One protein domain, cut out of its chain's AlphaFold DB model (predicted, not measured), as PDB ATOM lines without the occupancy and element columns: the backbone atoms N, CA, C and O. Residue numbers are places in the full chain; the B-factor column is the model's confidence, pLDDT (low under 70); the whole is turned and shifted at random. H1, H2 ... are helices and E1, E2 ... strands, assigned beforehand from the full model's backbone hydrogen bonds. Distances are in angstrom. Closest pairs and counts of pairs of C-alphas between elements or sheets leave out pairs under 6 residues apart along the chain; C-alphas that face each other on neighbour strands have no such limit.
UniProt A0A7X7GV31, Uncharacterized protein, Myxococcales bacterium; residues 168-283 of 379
ATOM      1  N   LEU A 168     -29.598  -5.578  -4.618       83.88
ATOM      2  CA  LEU A 168     -30.979  -5.473  -5.087       83.88
ATOM      3  C   LEU A 168     -31.407  -6.727  -5.847       83.88
ATOM      4  O   LEU A 168     -30.879  -7.029  -6.919       83.88
ATOM      5  N   VAL A 169     -32.436  -7.406  -5.342       86.62
ATOM      6  CA  VAL A 169     -33.050  -8.556  -6.013       86.62
ATOM      7  C   VAL A 169     -34.279  -8.123  -6.808       86.62
ATOM      8  O   VAL A 169     -35.042  -7.251  -6.391       86.62
ATOM      9  N   ARG A 170     -34.503  -8.737  -7.974       91.00
ATOM     10  CA  ARG A 170     -35.687  -8.464  -8.802       91.00
ATOM     11  C   ARG A 170     -36.944  -9.027  -8.139       91.00
ATOM     12  O   ARG A 170     -37.118 -10.244  -8.106       91.00
ATOM     13  N   THR A 171     -37.849  -8.148  -7.720       88.75
ATOM     14  CA  THR A 171     -39.144  -8.512  -7.125       88.75
ATOM     15  C   THR A 171     -40.282  -8.506  -8.143       88.75
ATOM     16  O   THR A 171     -41.179  -9.340  -8.050       88.75
ATOM     17  N   GLN A 172     -40.249  -7.613  -9.140       92.44
ATOM     18  CA  GLN A 172     -41.277  -7.532 -10.188       92.44
ATOM     19  C   GLN A 172     -40.683  -7.223 -11.572       92.44
ATOM     20  O   GLN A 172     -39.533  -6.795 -11.706       92.44
ATOM     21  N   ARG A 173     -41.484  -7.457 -12.616       95.06
ATOM     22  CA  ARG A 173     -41.140  -7.257 -14.031       95.06
ATOM     23  C   ARG A 173     -42.392  -6.870 -14.813       95.06
ATOM     24  O   ARG A 173     -43.374  -7.609 -14.788       95.06
ATOM     25  N   PHE A 174     -42.309  -5.796 -15.590       95.38
ATOM     26  CA  PHE A 174     -43.353  -5.366 -16.517       95.38
ATOM     27  C   PHE A 174     -42.825  -5.420 -17.960       95.38
ATOM     28  O   PHE A 174     -41.833  -4.753 -18.261       95.38
ATOM     29  N   PRO A 175     -43.426  -6.215 -18.864       95.19
ATOM     30  CA  PRO A 175     -42.984  -6.296 -20.253       95.19
ATOM     31  C   PRO A 175     -43.347  -5.023 -21.029       95.19
ATOM     32  O   PRO A 175     -44.467  -4.523 -20.934       95.19
ATOM     33  N   LEU A 176     -42.415  -4.533 -21.846       95.06
ATOM     34  CA  LEU A 176     -42.570  -3.319 -22.649       95.06
ATOM     35  C   LEU A 176     -42.619  -3.643 -24.146       95.06
ATOM     36  O   LEU A 176     -42.094  -4.653 -24.618       95.06
ATOM     37  N   SER A 177     -43.255  -2.761 -24.913       93.62
ATOM     38  CA  SER A 177     -43.480  -2.936 -26.350       93.62
ATOM     39  C   SER A 177     -43.377  -1.617 -27.106       93.62
ATOM     40  O   SER A 177     -43.877  -0.587 -26.641       93.62
ATOM     41  N   VAL A 178     -42.796  -1.665 -28.312       92.69
ATOM     42  CA  VAL A 178     -42.576  -0.482 -29.167       92.69
ATOM     43  C   VAL A 178     -43.871   0.299 -29.389       92.69
ATOM     44  O   VAL A 178     -43.884   1.519 -29.269       92.69
ATOM     45  N   LYS A 179     -44.984  -0.405 -29.635       90.75
ATOM     46  CA  LYS A 179     -46.295   0.198 -29.920       90.75
ATOM     47  C   LYS A 179     -46.813   1.106 -28.797       90.75
ATOM     48  O   LYS A 179     -47.498   2.076 -29.099       90.75
ATOM     49  N   ARG A 180     -46.547   0.766 -27.532       87.12
ATOM     50  CA  ARG A 180     -47.093   1.484 -26.366       87.12
ATOM     51  C   ARG A 180     -46.061   2.382 -25.673       87.12
ATOM     52  O   ARG A 180     -46.427   3.441 -25.187       87.12
ATOM     53  N   HIS A 181     -44.791   1.979 -25.672       91.25
ATOM     54  CA  HIS A 181     -43.719   2.605 -24.887       91.25
ATOM     55  C   HIS A 181     -42.598   3.211 -25.750       91.25
ATOM     56  O   HIS A 181     -41.658   3.811 -25.233       91.25
ATOM     57  N   GLY A 182     -42.627   3.010 -27.073       90.75
ATOM     58  CA  GLY A 182     -41.530   3.378 -27.977       90.75
ATOM     59  C   GLY A 182     -40.271   2.508 -27.843       90.75
ATOM     60  O   GLY A 182     -39.300   2.744 -28.549       90.75
ATOM     61  N   VAL A 183     -40.279   1.494 -26.970       93.88
ATOM     62  CA  VAL A 183     -39.162   0.571 -26.724       93.88
ATOM     63  C   VAL A 183     -39.684  -0.846 -26.474       93.88
ATOM     64  O   VAL A 183     -40.763  -1.022 -25.908       93.88
ATOM     65  N   GLN A 184     -38.934  -1.861 -26.901       96.25
ATOM     66  CA  GLN A 184     -39.187  -3.261 -26.551       96.25
ATOM     67  C   GLN A 184     -38.154  -3.722 -25.528       96.25
ATOM     68  O   GLN A 184     -36.966  -3.456 -25.699       96.25
ATOM     69  N   GLY A 185     -38.615  -4.405 -24.481       95.75
ATOM     70  CA  GLY A 185     -37.789  -4.762 -23.332       95.75
ATOM     71  C   GLY A 185     -38.639  -4.960 -22.083       95.75
ATOM     72  O   GLY A 185     -39.743  -5.502 -22.165       95.75
ATOM     73  N   GLU A 186     -38.147  -4.509 -20.933       97.00
ATOM     74  CA  GLU A 186     -38.823  -4.661 -19.644       97.00
ATOM     75  C   GLU A 186     -38.501  -3.517 -18.672       97.00
ATOM     76  O   GLU A 186     -37.400  -2.971 -18.680       97.00
ATOM     77  N   LEU A 187     -39.460  -3.183 -17.807       97.12
ATOM     78  CA  LEU A 187     -39.212  -2.411 -16.592       97.12
ATOM     79  C   LEU A 187     -39.099  -3.390 -15.422       97.12
ATOM     80  O   LEU A 187     -40.025  -4.165 -15.164       97.12
ATOM     81  N   LEU A 188     -37.970  -3.369 -14.724       95.62
ATOM     82  CA  LEU A 188     -37.714  -4.199 -13.553       95.62
ATOM     83  C   LEU A 188     -37.908  -3.398 -12.272       95.62
ATOM     84  O   LEU A 188     -37.484  -2.248 -12.190       95.62
ATOM     85  N   VAL A 189     -38.490  -4.041 -11.261       93.19
ATOM     86  CA  VAL A 189     -38.505  -3.538  -9.884       93.19
ATOM     87  C   VAL A 189     -37.493  -4.352  -9.101       93.19
ATOM     88  O   VAL A 189     -37.617  -5.578  -9.008       93.19
ATOM     89  N   LEU A 190     -36.475  -3.674  -8.584       90.31
ATOM     90  CA  LEU A 190     -35.400  -4.259  -7.794       90.31
ATOM     91  C   LEU A 190     -35.482  -3.703  -6.365       90.31
ATOM     92  O   LEU A 190     -35.682  -2.502  -6.197       90.31
ATOM     93  N   VAL A 191     -35.350  -4.551  -5.345       85.06
ATOM     94  CA  VAL A 191     -35.497  -4.179  -3.922       85.06
ATOM     95  C   VAL A 191     -34.446  -4.913  -3.090       85.06
ATOM     96  O   VAL A 191     -34.123  -6.060  -3.392       85.06
ATOM     97  N   ASP A 192     -33.913  -4.279  -2.045       79.12
ATOM     98  CA  ASP A 192     -33.030  -4.937  -1.077       79.12
ATOM     99  C   ASP A 192     -33.857  -5.885  -0.181       79.12
ATOM    100  O   ASP A 192     -34.753  -5.433   0.547       79.12
ATOM    101  N   PRO A 193     -33.580  -7.204  -0.181       71.75
ATOM    102  CA  PRO A 193     -34.351  -8.160   0.606       71.75
ATOM    103  C   PRO A 193     -34.192  -7.945   2.120       71.75
ATOM    104  O   PRO A 193     -35.110  -8.258   2.877       71.75
ATOM    105  N   ALA A 194     -33.079  -7.370   2.585       66.38
ATOM    106  CA  ALA A 194     -32.872  -7.023   3.989       66.38
ATOM    107  C   ALA A 194     -33.665  -5.777   4.419       66.38
ATOM    108  O   ALA A 194     -33.955  -5.635   5.609       66.38
ATOM    109  N   SER A 195     -34.052  -4.910   3.476       61.53
ATOM    110  CA  SER A 195     -35.026  -3.839   3.715       61.53
ATOM    111  C   SER A 195     -36.452  -4.390   3.773       61.53
ATOM    112  O   SER A 195     -37.169  -4.106   4.729       61.53
ATOM    113  N   ALA A 196     -36.837  -5.264   2.838       52.22
ATOM    114  CA  ALA A 196     -38.165  -5.888   2.832       52.22
ATOM    115  C   ALA A 196     -38.419  -6.792   4.061       52.22
ATOM    116  O   ALA A 196     -39.498  -6.763   4.651       52.22
ATOM    117  N   ALA A 197     -37.417  -7.566   4.496       45.91
ATOM    118  CA  ALA A 197     -37.514  -8.439   5.671       45.91
ATOM    119  C   ALA A 197     -37.553  -7.677   7.009       45.91
ATOM    120  O   ALA A 197     -37.891  -8.251   8.046       45.91
ATOM    121  N   ARG A 198     -37.191  -6.388   7.006       49.06
ATOM    122  CA  ARG A 198     -37.186  -5.515   8.182       49.06
ATOM    123  C   ARG A 198     -38.004  -4.262   7.892       49.06
ATOM    124  O   ARG A 198     -37.474  -3.156   7.882       49.06
ATOM    125  N   SER A 199     -39.315  -4.455   7.788       39.47
ATOM    126  CA  SER A 199     -40.305  -3.416   8.080       39.47
ATOM    127  C   SER A 199     -40.726  -3.527   9.557       39.47
ATOM    128  O   SER A 199     -41.796  -4.069   9.862       39.47
ATOM    129  N   PRO A 200     -39.893  -3.110  10.538       39.47
ATOM    130  CA  PRO A 200     -40.383  -2.979  11.888       39.47
ATOM    131  C   PRO A 200     -41.347  -1.796  11.913       39.47
ATOM    132  O   PRO A 200     -41.046  -0.700  11.440       39.47
ATOM    133  N   ARG A 201     -42.459  -1.978  12.621       38.00
ATOM    134  CA  ARG A 201     -43.196  -0.874  13.248       38.00
ATOM    135  C   ARG A 201     -42.346  -0.273  14.385       38.00
ATOM    136  O   ARG A 201     -42.785  -0.242  15.531       38.00
ATOM    137  N   SER A 202     -41.095   0.105  14.109       34.56
ATOM    138  CA  SER A 202     -40.197   0.679  15.108       34.56
ATOM    139  C   SER A 202     -40.671   2.092  15.423       34.56
ATOM    140  O   SER A 202     -40.902   2.906  14.530       34.56
ATOM    141  N   ALA A 203     -40.788   2.402  16.712       33.03
ATOM    142  CA  ALA A 203     -41.300   3.678  17.214       33.03
ATOM    143  C   ALA A 203     -40.358   4.885  16.970       33.03
ATOM    144  O   ALA A 203     -40.438   5.878  17.683       33.03
ATOM    145  N   ARG A 204     -39.441   4.788  15.998       34.12
ATOM    146  CA  ARG A 204     -38.466   5.826  15.610       34.12
ATOM    147  C   ARG A 204     -38.482   6.143  14.103       34.12
ATOM    148  O   ARG A 204     -38.062   7.225  13.719       34.12
ATOM    149  N   GLY A 205     -39.020   5.250  13.263       36.00
ATOM    150  CA  GLY A 205     -39.183   5.470  11.822       36.00
ATOM    151  C   GLY A 205     -37.890   5.479  10.986       36.00
ATOM    152  O   GLY A 205     -36.797   5.257  11.494       36.00
ATOM    153  N   TYR A 206     -38.045   5.722   9.681       42.16
ATOM    154  CA  TYR A 206     -36.978   5.910   8.688       42.16
ATOM    155  C   TYR A 206     -37.282   7.216   7.949       42.16
ATOM    156  O   TYR A 206     -37.773   7.193   6.824       42.16
ATOM    157  N   TRP A 207     -37.113   8.360   8.620       43.06
ATOM    158  CA  TRP A 207     -37.338   9.640   7.951       43.06
ATOM    159  C   TRP A 207     -36.229   9.856   6.928       43.06
ATOM    160  O   TRP A 207     -35.065   9.958   7.316       43.06
ATOM    161  N   PRO A 208     -36.565   9.930   5.634       40.44
ATOM    162  CA  PRO A 208     -35.615  10.366   4.655       40.44
ATOM    163  C   PRO A 208     -35.673  11.890   4.626       40.44
ATOM    164  O   PRO A 208     -36.623  12.476   4.095       40.44
ATOM    165  N   ASP A 209     -34.636  12.535   5.156       40.03
ATOM    166  CA  ASP A 209     -34.315  13.890   4.717       40.03
ATOM    167  C   ASP A 209     -34.160  13.911   3.187       40.03
ATOM    168  O   ASP A 209     -34.008  12.868   2.544       40.03
ATOM    169  N   ALA A 210     -34.222  15.096   2.575       37.59
ATOM    170  CA  ALA A 210     -34.229  15.229   1.113       37.59
ATOM    171  C   ALA A 210     -33.051  14.506   0.416       37.59
ATOM    172  O   ALA A 210     -33.204  14.057  -0.726       37.59
ATOM    173  N   ASP A 211     -31.943  14.350   1.147       40.31
ATOM    174  CA  ASP A 211     -30.670  13.753   0.738       40.31
ATOM    175  C   ASP A 211     -30.486  12.283   1.181       40.31
ATOM    176  O   ASP A 211     -29.436  11.683   0.943       40.31
ATOM    177  N   ALA A 212     -31.486  11.664   1.820       44.25
ATOM    178  CA  ALA A 212     -31.417  10.255   2.196       44.25
ATOM    179  C   ALA A 212     -31.454   9.342   0.948       44.25
ATOM    180  O   ALA A 212     -32.272   9.538   0.038       44.25
ATOM    181  N   PRO A 213     -30.597   8.309   0.876       48.25
ATOM    182  CA  PRO A 213     -30.381   7.543  -0.326       48.25
ATOM    183  C   PRO A 213     -31.583   6.659  -0.599       48.25
ATOM    184  O   PRO A 213     -31.964   5.767   0.162       48.25
ATOM    185  N   ARG A 214     -32.107   6.837  -1.801       58.56
ATOM    186  CA  ARG A 214     -33.132   5.997  -2.418       58.56
ATOM    187  C   ARG A 214     -32.521   4.681  -2.937       58.56
ATOM    188  O   ARG A 214     -32.864   4.183  -3.999       58.56
ATOM    189  N   ALA A 215     -31.506   4.165  -2.241       60.62
ATOM    190  CA  ALA A 215     -30.642   3.101  -2.745       60.62
ATOM    191  C   ALA A 215     -31.220   1.697  -2.525       60.62
ATOM    192  O   ALA A 215     -30.810   0.779  -3.230       60.62
ATOM    193  N   GLY A 216     -32.157   1.534  -1.581       71.25
ATOM    194  CA  GLY A 216     -32.761   0.243  -1.228       71.25
ATOM    195  C   GLY A 216     -33.793  -0.290  -2.226       71.25
ATOM    196  O   GLY A 216     -34.198  -1.440  -2.100       71.25
ATOM    197  N   ALA A 217     -34.207   0.505  -3.216       80.62
ATOM    198  CA  ALA A 217     -34.998   0.024  -4.340       80.62
ATOM    199  C   ALA A 217     -34.674   0.775  -5.641       80.62
ATOM    200  O   ALA A 217     -34.115   1.874  -5.635       80.62
ATOM    201  N   ALA A 218     -35.027   0.179  -6.779       89.12
ATOM    202  CA  ALA A 218     -34.881   0.797  -8.088       89.12
ATOM    203  C   ALA A 218     -35.934   0.324  -9.098       89.12
ATOM    204  O   ALA A 218     -36.362  -0.832  -9.093       89.12
ATOM    205  N   LEU A 219     -36.289   1.232 -10.002       93.12
ATOM    206  CA  LEU A 219     -36.926   0.946 -11.277       93.12
ATOM    207  C   LEU A 219     -35.849   0.963 -12.362       93.12
ATOM    208  O   LEU A 219     -35.326   2.031 -12.678       93.12
ATOM    209  N   THR A 220     -35.530  -0.192 -12.938       94.81
ATOM    210  CA  THR A 220     -34.495  -0.319 -13.975       94.81
ATOM    211  C   THR A 220     -35.151  -0.636 -15.314       94.81
ATOM    212  O   THR A 220     -35.785  -1.682 -15.472       94.81
ATOM    213  N   LEU A 221     -35.002   0.256 -16.289       96.69
ATOM    214  CA  LEU A 221     -35.487   0.068 -17.652       96.69
ATOM    215  C   LEU A 221     -34.438  -0.685 -18.475       96.69
ATOM    216  O   LEU A 221     -33.285  -0.258 -18.558       96.69
ATOM    217  N   ARG A 222     -34.838  -1.787 -19.114       97.06
ATOM    218  CA  ARG A 222     -33.978  -2.583 -20.000       97.06
ATOM    219  C   ARG A 222     -34.564  -2.733 -21.393       97.06
ATOM    220  O   ARG A 222     -35.783  -2.806 -21.558       97.06
ATOM    221  N   ASP A 223     -33.687  -2.822 -22.386       95.44
ATOM    222  CA  ASP A 223     -34.048  -3.178 -23.757       95.44
ATOM    223  C   ASP A 223     -34.267  -4.698 -23.927       95.44
ATOM    224  O   ASP A 223     -34.078  -5.500 -23.009       95.44
ATOM    225  N   ALA A 224     -34.658  -5.117 -25.131       94.62
ATOM    226  CA  ALA A 224     -34.873  -6.523 -25.476       94.62
ATOM    227  C   ALA A 224     -33.598  -7.396 -25.454       94.62
ATOM    228  O   ALA A 224     -33.706  -8.619 -25.544       94.62
ATOM    229  N   ARG A 225     -32.406  -6.793 -25.361       95.25
ATOM    230  CA  ARG A 225     -31.103  -7.467 -25.240       95.25
ATOM    231  C   ARG A 225     -30.631  -7.543 -23.781       95.25
ATOM    232  O   ARG A 225     -29.613  -8.171 -23.511       95.25
ATOM    233  N   GLY A 226     -31.368  -6.931 -22.850       92.19
ATOM    234  CA  GLY A 226     -31.032  -6.849 -21.430       92.19
ATOM    235  C   GLY A 226     -30.119  -5.676 -21.060       92.19
ATOM    236  O   GLY A 226     -29.740  -5.570 -19.893       92.19
ATOM    237  N   ALA A 227     -29.782  -4.790 -22.003       94.38
ATOM    238  CA  ALA A 227     -29.006  -3.588 -21.718       94.38
ATOM    239  C   ALA A 227     -29.848  -2.602 -20.898       94.38
ATOM    240  O   ALA A 227     -31.014  -2.362 -21.216       94.38
ATOM    241  N   VAL A 228     -29.265  -2.031 -19.841       94.69
ATOM    242  CA  VAL A 228     -29.913  -0.980 -19.043       94.69
ATOM    243  C   VAL A 228     -29.930   0.311 -19.856       94.69
ATOM    244  O   VAL A 228     -28.883   0.765 -20.313       94.69
ATOM    245  N   LEU A 229     -31.121   0.875 -20.047       94.56
ATOM    246  CA  LEU A 229     -31.329   2.136 -20.761       94.56
ATOM    247  C   LEU A 229     -31.466   3.320 -19.804       94.56
ATOM    248  O   LEU A 229     -30.994   4.409 -20.108       94.56
ATOM    249  N   ASP A 230     -32.135   3.106 -18.669       94.19
ATOM    250  CA  ASP A 230     -32.442   4.147 -17.690       94.19
ATOM    251  C   ASP A 230     -32.718   3.525 -16.313       94.19
ATOM    252  O   ASP A 230     -33.078   2.346 -16.215       94.19
ATOM    253  N   GLU A 231     -32.570   4.303 -15.245       90.81
ATOM    254  CA  GLU A 231     -32.738   3.811 -13.879       90.81
ATOM    255  C   GLU A 231     -33.162   4.904 -12.890       90.81
ATOM    256  O   GLU A 231     -32.551   5.965 -12.798       90.81
ATOM    257  N   HIS A 232     -34.189   4.613 -12.087       87.88
ATOM    258  CA  HIS A 232     -34.677   5.497 -11.031       87.88
ATOM    259  C   HIS A 232     -34.621   4.822  -9.658       87.88
ATOM    260  O   HIS A 232     -35.239   3.786  -9.428       87.88
ATOM    261  N   THR A 233     -33.902   5.443  -8.729       83.56
ATOM    262  CA  THR A 233     -33.740   5.030  -7.330       83.56
ATOM    263  C   THR A 233     -34.944   5.447  -6.471       83.56
ATOM    264  O   THR A 233     -35.410   6.586  -6.566       83.56
ATOM    265  N   LEU A 234     -35.449   4.533  -5.631       77.56
ATOM    266  CA  LEU A 234     -36.657   4.696  -4.797       77.56
ATOM    267  C   LEU A 234     -36.422   4.284  -3.332       77.56
ATOM    268  O   LEU A 234     -35.439   3.616  -3.007       77.56
ATOM    269  N   TYR A 235     -37.318   4.676  -2.423       73.06
ATOM    270  CA  TYR A 235     -37.205   4.245  -1.025       73.06
ATOM    271  C   TYR A 235     -37.281   2.714  -0.854       73.06
ATOM    272  O   TYR A 235     -37.911   2.039  -1.669       73.06
ATOM    273  N   PRO A 236     -36.648   2.152   0.200       67.06
ATOM    274  CA  PRO A 236     -36.374   0.713   0.283       67.06
ATOM    275  C   PRO A 236     -37.594  -0.213   0.375       67.06
ATOM    276  O   PRO A 236     -37.466  -1.404   0.115       67.06
ATOM    277  N   ASP A 237     -38.757   0.310   0.759       73.12
ATOM    278  CA  ASP A 237     -40.029  -0.413   0.756       73.12
ATOM    279  C   ASP A 237     -40.912   0.188  -0.343       73.12
ATOM    280  O   ASP A 237     -41.490   1.266  -0.166       73.12
ATOM    281  N   VAL A 238     -40.952  -0.472  -1.506       80.12
ATOM    282  CA  VAL A 238     -41.735  -0.041  -2.669       80.12
ATOM    283  C   VAL A 238     -42.602  -1.166  -3.224       80.12
ATOM    284  O   VAL A 238     -42.140  -2.276  -3.491       80.12
ATOM    285  N   SER A 239     -43.865  -0.842  -3.489       84.19
ATOM    286  CA  SER A 239     -44.760  -1.645  -4.322       84.19
ATOM    287  C   SER A 239     -45.074  -0.899  -5.618       84.19
ATOM    288  O   SER A 239     -45.287   0.310  -5.612       84.19
ATOM    289  N   VAL A 240     -45.082  -1.601  -6.753       90.25
ATOM    290  CA  VAL A 240     -45.335  -0.994  -8.070       90.25
ATOM    291  C   VAL A 240     -46.593  -1.592  -8.683       90.25
ATOM    292  O   VAL A 240     -46.816  -2.799  -8.617       90.25
ATOM    293  N   GLN A 241     -47.429  -0.738  -9.263       89.56
ATOM    294  CA  GLN A 241     -48.637  -1.117  -9.996       89.56
ATOM    295  C   GLN A 241     -48.625  -0.472 -11.385       89.56
ATOM    296  O   GLN A 241     -47.929   0.518 -11.603       89.56
ATOM    297  N   ILE A 242     -49.382  -1.031 -12.329       87.00
ATOM    298  CA  ILE A 242     -49.458  -0.548 -13.712       87.00
ATOM    299  C   ILE A 242     -50.897  -0.149 -14.051       87.00
ATOM    300  O   ILE A 242     -51.827  -0.923 -13.841       87.00
ATOM    301  N   GLU A 243     -51.080   1.063 -14.569       79.75
ATOM    302  CA  GLU A 243     -52.387   1.638 -14.898       79.75
ATOM    303  C   GLU A 243     -52.364   2.337 -16.265       79.75
ATOM    304  O   GLU A 243     -51.425   3.057 -16.601       79.75
ATOM    305  N   ASP A 244     -53.439   2.185 -17.045       74.38
ATOM    306  CA  ASP A 244     -53.655   2.965 -18.272       74.38
ATOM    307  C   ASP A 244     -54.446   4.226 -17.909       74.38
ATOM    308  O   ASP A 244     -55.676   4.198 -17.788       74.38
ATOM    309  N   LEU A 245     -53.728   5.340 -17.735       67.56
ATOM    310  CA  LEU A 245     -54.311   6.652 -17.429       67.56
ATOM    311  C   LEU A 245     -54.886   7.369 -18.669       67.56
ATOM    312  O   LEU A 245     -55.124   8.572 -18.651       67.56
ATOM    313  N   GLY A 246     -55.093   6.661 -19.783       58.81
ATOM    314  CA  GLY A 246     -55.689   7.207 -21.002       58.81
ATOM    315  C   GLY A 246     -54.741   7.998 -21.906       58.81
ATOM    316  O   GLY A 246     -55.174   8.435 -22.972       58.81
ATOM    317  N   ALA A 247     -53.465   8.136 -21.532       61.44
ATOM    318  CA  ALA A 247     -52.435   8.842 -22.300       61.44
ATOM    319  C   ALA A 247     -51.859   8.035 -23.486       61.44
ATOM    320  O   ALA A 247     -51.061   8.562 -24.256       61.44
ATOM    321  N   GLY A 248     -52.246   6.763 -23.646       68.44
ATOM    322  CA  GLY A 248     -51.771   5.879 -24.720       68.44
ATOM    323  C   GLY A 248     -50.513   5.068 -24.383       68.44
ATOM    324  O   GLY A 248     -50.237   4.095 -25.081       68.44
ATOM    325  N   THR A 249     -49.821   5.404 -23.291       76.38
ATOM    326  CA  THR A 249     -48.784   4.588 -22.632       76.38
ATOM    327  C   THR A 249     -49.300   4.052 -21.293       76.38
ATOM    328  O   THR A 249     -50.223   4.630 -20.716       76.38
ATOM    329  N   ASP A 250     -48.699   2.973 -20.786       85.56
ATOM    330  CA  ASP A 250     -48.877   2.587 -19.383       85.56
ATOM    331  C   ASP A 250     -48.202   3.608 -18.454       85.56
ATOM    332  O   ASP A 250     -47.199   4.237 -18.809       85.56
ATOM    333  N   THR A 251     -48.774   3.767 -17.261       85.31
ATOM    334  CA  THR A 251     -48.217   4.525 -16.136       85.31
ATOM    335  C   THR A 251     -47.889   3.562 -15.000       85.31
ATOM    336  O   THR A 251     -48.712   2.726 -14.632       85.31
ATOM    337  N   PHE A 252     -46.698   3.696 -14.427       91.06
ATOM    338  CA  PHE A 252     -46.209   2.881 -13.321       91.06
ATOM    339  C   PHE A 252     -46.337   3.672 -12.016       91.06
ATOM    340  O   PHE A 252     -45.760   4.749 -11.868       91.06
ATOM    341  N   LEU A 253     -47.132   3.156 -11.084       87.88
ATOM    342  CA  LEU A 253     -47.430   3.769  -9.794       87.88
ATOM    343  C   LEU A 253     -46.527   3.119  -8.747       87.88
ATOM    344  O   LEU A 253     -46.817   2.020  -8.277       87.88
ATOM    345  N   ALA A 254     -45.422   3.780  -8.410       88.12
ATOM    346  CA  ALA A 254     -44.459   3.300  -7.426       88.12
ATOM    347  C   ALA A 254     -44.796   3.869  -6.041       88.12
ATOM    348  O   ALA A 254     -44.574   5.048  -5.773       88.12
ATOM    349  N   THR A 255     -45.370   3.031  -5.179       82.12
ATOM    350  CA  THR A 255     -45.787   3.363  -3.813       82.12
ATOM    351  C   THR A 255     -44.679   3.023  -2.828       82.12
ATOM    352  O   THR A 255     -44.458   1.858  -2.513       82.12
ATOM    353  N   GLU A 256     -44.003   4.055  -2.346       76.25
ATOM    354  CA  GLU A 256     -42.975   4.020  -1.313       76.25
ATOM    355  C   GLU A 256     -43.614   4.096   0.082       76.25
ATOM    356  O   GLU A 256     -44.385   5.017   0.368       76.25
ATOM    357  N   HIS A 257     -43.285   3.171   0.981       70.06
ATOM    358  CA  HIS A 257     -43.790   3.165   2.355       70.06
ATOM    359  C   HIS A 257     -42.825   3.900   3.296       70.06
ATOM    360  O   HIS A 257     -41.848   3.343   3.793       70.06
ATOM    361  N   VAL A 258     -43.100   5.183   3.551       63.38
ATOM    362  CA  VAL A 258     -42.253   6.046   4.386       63.38
ATOM    363  C   VAL A 258     -42.685   5.956   5.853       63.38
ATOM    364  O   VAL A 258     -43.836   6.231   6.184       63.38
ATOM    365  N   SER A 259     -41.751   5.620   6.745       54.88
ATOM    366  CA  SER A 259     -41.920   5.663   8.211       54.88
ATOM    367  C   SER A 259     -41.144   6.853   8.779       54.88
ATOM    368  O   SER A 259     -40.159   7.238   8.178       54.88
ATOM    369  N   CYS A 260     -41.497   7.448   9.920       50.84
ATOM    370  CA  CYS A 260     -40.800   8.649  10.414       50.84
ATOM    371  C   CYS A 260     -40.872   8.822  11.946       50.84
ATOM    372  O   CYS A 260     -41.724   8.183  12.571       50.84
ATOM    373  N   PRO A 261     -40.001   9.660  12.548       43.69
ATOM    374  CA  PRO A 261     -40.119  10.099  13.934       43.69
ATOM    375  C   PRO A 261     -41.415  10.870  14.202       43.69
ATOM    376  O   PRO A 261     -42.117  11.321  13.294       43.69
ATOM    377  N   GLU A 262     -41.717  11.064  15.481       42.31
ATOM    378  CA  GLU A 262     -42.851  11.874  15.912       42.31
ATOM    379  C   GLU A 262     -42.740  13.335  15.428       42.31
ATOM    380  O   GLU A 262     -41.655  13.907  15.348       42.31
ATOM    381  N   GLY A 263     -43.875  13.941  15.063       41.28
ATOM    382  CA  GLY A 263     -43.949  15.313  14.536       41.28
ATOM    383  C   GLY A 263     -43.748  15.456  13.020       41.28
ATOM    384  O   GLY A 263     -44.052  16.519  12.478       41.28
ATOM    385  N   HIS A 264     -43.313  14.399  12.330       46.28
ATOM    386  CA  HIS A 264     -43.093  14.369  10.880       46.28
ATOM    387  C   HIS A 264     -44.247  13.673  10.120       46.28
ATOM    388  O   HIS A 264     -45.094  13.004  10.718       46.28
ATOM    389  N   TRP A 265     -44.311  13.825   8.788       51.94
ATOM    390  CA  TRP A 265     -45.242  13.038   7.960       51.94
ATOM    391  C   TRP A 265     -44.651  11.663   7.628       51.94
ATOM    392  O   TRP A 265     -43.540  11.571   7.107       51.94
ATOM    393  N   CYS A 266     -45.433  10.609   7.843       54.41
ATOM    394  CA  CYS A 266     -45.153   9.276   7.325       54.41
ATOM    395  C   CYS A 266     -46.437   8.589   6.842       54.41
ATOM    396  O   CYS A 266     -47.543   8.885   7.306       54.41
ATOM    397  N   GLY A 267     -46.270   7.666   5.897       57.44
ATOM    398  CA  GLY A 267     -47.334   6.983   5.174       57.44
ATOM    399  C   GLY A 267     -46.866   6.506   3.791       57.44
ATOM    400  O   GLY A 267     -45.696   6.659   3.433       57.44
ATOM    401  N   PRO A 268     -47.766   5.920   2.986       64.12
ATOM    402  CA  PRO A 268     -47.479   5.607   1.593       64.12
ATOM    403  C   PRO A 268     -47.414   6.883   0.737       64.12
ATOM    404  O   PRO A 268     -48.332   7.713   0.745       64.12
ATOM    405  N   ARG A 269     -46.336   7.001  -0.042       71.50
ATOM    406  CA  ARG A 269     -46.073   8.028  -1.056       71.50
ATOM    407  C   ARG A 269     -46.016   7.355  -2.424       71.50
ATOM    408  O   ARG A 269     -45.135   6.549  -2.670       71.50
ATOM    409  N   THR A 270     -46.927   7.685  -3.331       75.62
ATOM    410  CA  THR A 270     -46.968   7.105  -4.683       75.62
ATOM    411  C   THR A 270     -46.426   8.088  -5.703       75.62
ATOM    412  O   THR A 270     -47.002   9.159  -5.887       75.62
ATOM    413  N   VAL A 271     -45.334   7.727  -6.369       79.25
ATOM    414  CA  VAL A 271     -44.745   8.474  -7.485       79.25
ATOM    415  C   VAL A 271     -45.196   7.841  -8.799       79.25
ATOM    416  O   VAL A 271     -45.211   6.618  -8.938       79.25
ATOM    417  N   PHE A 272     -45.573   8.676  -9.762       84.00
ATOM    418  CA  PHE A 272     -46.077   8.238 -11.062       84.00
ATOM    419  C   PHE A 272     -44.956   8.316 -12.097       84.00
ATOM    420  O   PHE A 272     -44.350   9.372 -12.265       84.00
ATOM    421  N   PHE A 273     -44.701   7.218 -12.803       88.81
ATOM    422  CA  PHE A 273     -43.683   7.110 -13.847       88.81
ATOM    423  C   PHE A 273     -44.292   6.701 -15.184       88.81
ATOM    424  O   PHE A 273     -45.274   5.965 -15.238       88.81
ATOM    425  N   GLU A 274     -43.655   7.101 -16.275       89.88
ATOM    426  CA  GLU A 274     -43.919   6.571 -17.609       89.88
ATOM    427  C   GLU A 274     -42.622   6.155 -18.303       89.88
ATOM    428  O   GLU A 274     -41.543   6.658 -17.982       89.88
ATOM    429  N   VAL A 275     -42.737   5.237 -19.267       92.00
ATOM    430  CA  VAL A 275     -41.636   4.869 -20.162       92.00
ATOM    431  C   VAL A 275     -41.965   5.348 -21.567       92.00
ATOM    432  O   VAL A 275     -42.958   4.913 -22.154       92.00
ATOM    433  N   ARG A 276     -41.121   6.220 -22.124       87.12
ATOM    434  CA  ARG A 276     -41.267   6.738 -23.490       87.12
ATOM    435  C   ARG A 276     -39.923   6.744 -24.210       87.12
ATOM    436  O   ARG A 276     -38.972   7.367 -23.755       87.12
ATOM    437  N   GLY A 277     -39.854   6.065 -25.355       84.19
ATOM    438  CA  GLY A 277     -38.703   6.125 -26.265       84.19
ATOM    439  C   GLY A 277     -37.385   5.645 -25.651       84.19
ATOM    440  O   GLY A 277     -36.334   6.170 -25.996       84.19
ATOM    441  N   GLY A 278     -37.439   4.687 -24.720       87.50
ATOM    442  CA  GLY A 278     -36.255   4.181 -24.016       87.50
ATOM    443  C   GLY A 278     -35.832   4.995 -22.789       87.50
ATOM    444  O   GLY A 278     -34.819   4.658 -22.191       87.50
ATOM    445  N   ARG A 279     -36.607   6.011 -22.388       92.06
ATOM    446  CA  ARG A 279     -36.415   6.766 -21.144       92.06
ATOM    447  C   ARG A 279     -37.487   6.409 -20.117       92.06
ATOM    448  O   ARG A 279     -38.657   6.274 -20.484       92.06
ATOM    449  N   LEU A 280     -37.100   6.297 -18.850       92.88
ATOM    450  CA  LEU A 280     -37.996   6.233 -17.699       92.88
ATOM    451  C   LEU A 280     -38.070   7.636 -17.085       92.88
ATOM    452  O   LEU A 280     -37.048   8.265 -16.833       92.88
ATOM    453  N   SER A 281     -39.268   8.156 -16.847       87.56
ATOM    454  CA  SER A 281     -39.416   9.501 -16.283       87.56
ATOM    455  C   SER A 281     -40.573   9.581 -15.309       87.56
ATOM    456  O   SER A 281     -41.669   9.099 -15.599       87.56
ATOM    457  N   ALA A 282     -40.347  10.244 -14.174       81.12
ATOM    458  CA  ALA A 282     -41.439  10.704 -13.328       81.12
ATOM    459  C   ALA A 282     -42.354  11.635 -14.141       81.12
ATOM    460  O   ALA A 282     -41.878  12.452 -14.930       81.12
ATOM    461  N   ILE A 283     -43.663  11.513 -13.953       77.12
ATOM    462  CA  ILE A 283     -44.651  12.378 -14.591       77.12
ATOM    463  C   ILE A 283     -44.665  13.720 -13.859       77.12
ATOM    464  O   ILE A 283     -44.777  13.754 -12.637       77.12
TER     465      ILE A 283
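What this domain is: This is residues 168 to 283 of the 379 residues of an uncharacterized protein of Myxococcales bacterium (UniProt A0A7X7GV31). Two strongly twisted sheets of four strands each, E1 to E4 and E5 to E8, are face to face as a sandwich, with their strands running nearly along one another and the edge strands E4 and E8 drawn close together. One end of this elongated body is made of loops, a long one at residues 197 to 216 and a shorter one at residues 259 to 266, while the short helix H1 is at the other end. The printed part has 116 residues with two named helices and eight named strands, in the order E1 H1 E2 H2 E3 E4 E5 E6 E7 E8; the sheets run E1 - E2 - E3 - E4 and E5 - E6 - E7 - E8, both antiparallel throughout, and the class is mostly strand. The whole is compact, with a radius of gyration of the C-alphas of 15.1 A, and the C-alphas span 47 by 28 by 21 A.

Where its parts are: Find C-alpha 169 at (-33.050, -8.556, -6.013), where E1 begins; it takes residues 169 to 176, bends by 60 degrees at residue 172 and measures 19.9 A from first to last C-alpha. In the same sheet look for E2 at residues 185 to 191, 19.6 A, E3 at residues 217 to 223, 19.7 A, and E4 at residues 228 to 234, 16.8 A. The other sheet holds E5, residues 238 to 243, 16.3 A, and E6, residues 251 to 258, 21.4 A. Its longest strand, E7, starts at C-alpha 267 at (-47.334, 6.983, 5.174) and runs 29.3 A to residue 276. E8, residues 279 to 282, ends at C-alpha 282 at (-41.439, 10.704, -13.328). The helices have four residues each: H1 is residues 178 to 181 and H2 residues 193 to 196.

How they stand to each other: Begin with the sheet whose edge strands are E1 and E4. Between E1 and E2 you find N 174 and O 187 at 2.8 A; between E2 and E3, N 218 and O 190 at 2.8 A; and across the hairpin E3 and E4, N 219 and O 232 at 2.8 A, each pair within hydrogen-bond range. The other sheet is a meander, E5 E6 E7 E8, each strand the antiparallel neighbour of the one before. Its three hairpins show N 253 and O 241 at 2.8 A, N 254 and O 271 at 2.9 A, and N 274 and O 281 at 2.9 A. In the sandwich, two sheets face to face, the facing parts are 10.6 A centre to centre and their best planes 8 degrees apart. Across it, the closest C-alphas of E4 and E8 are those of Asp 230 and Arg 279, 5.9 A apart, and those of E2 and E5 are Val 189 and Val 240, 7.5 A apart. E2 and E7 are only just apart, 8.5 A at their closest. H1 only grazes the sheet E5 E6 E7 E8; its closest C-alpha pair with E7 is His 181 and Arg 276, 5.0 A apart. H2 only grazes the sheet E1 E2 E3 E4. Both helices are too short for an O i to N i+4 pair inside them.

The domain as a whole: The two C-alphas farthest apart are those of Arg 225 and Gly 263, 47.6 A. The printed part runs from residue 168 to 283 without a cut. The link from H2 to E3, 20 residues, is long; the tight link from E4 to E5 takes the chain from one sheet to the other. The mean pLDDT of the printed part is 75.1, and confidence is under 70 at residues 194 to 215, 236, 245 to 248 and 258 to 268.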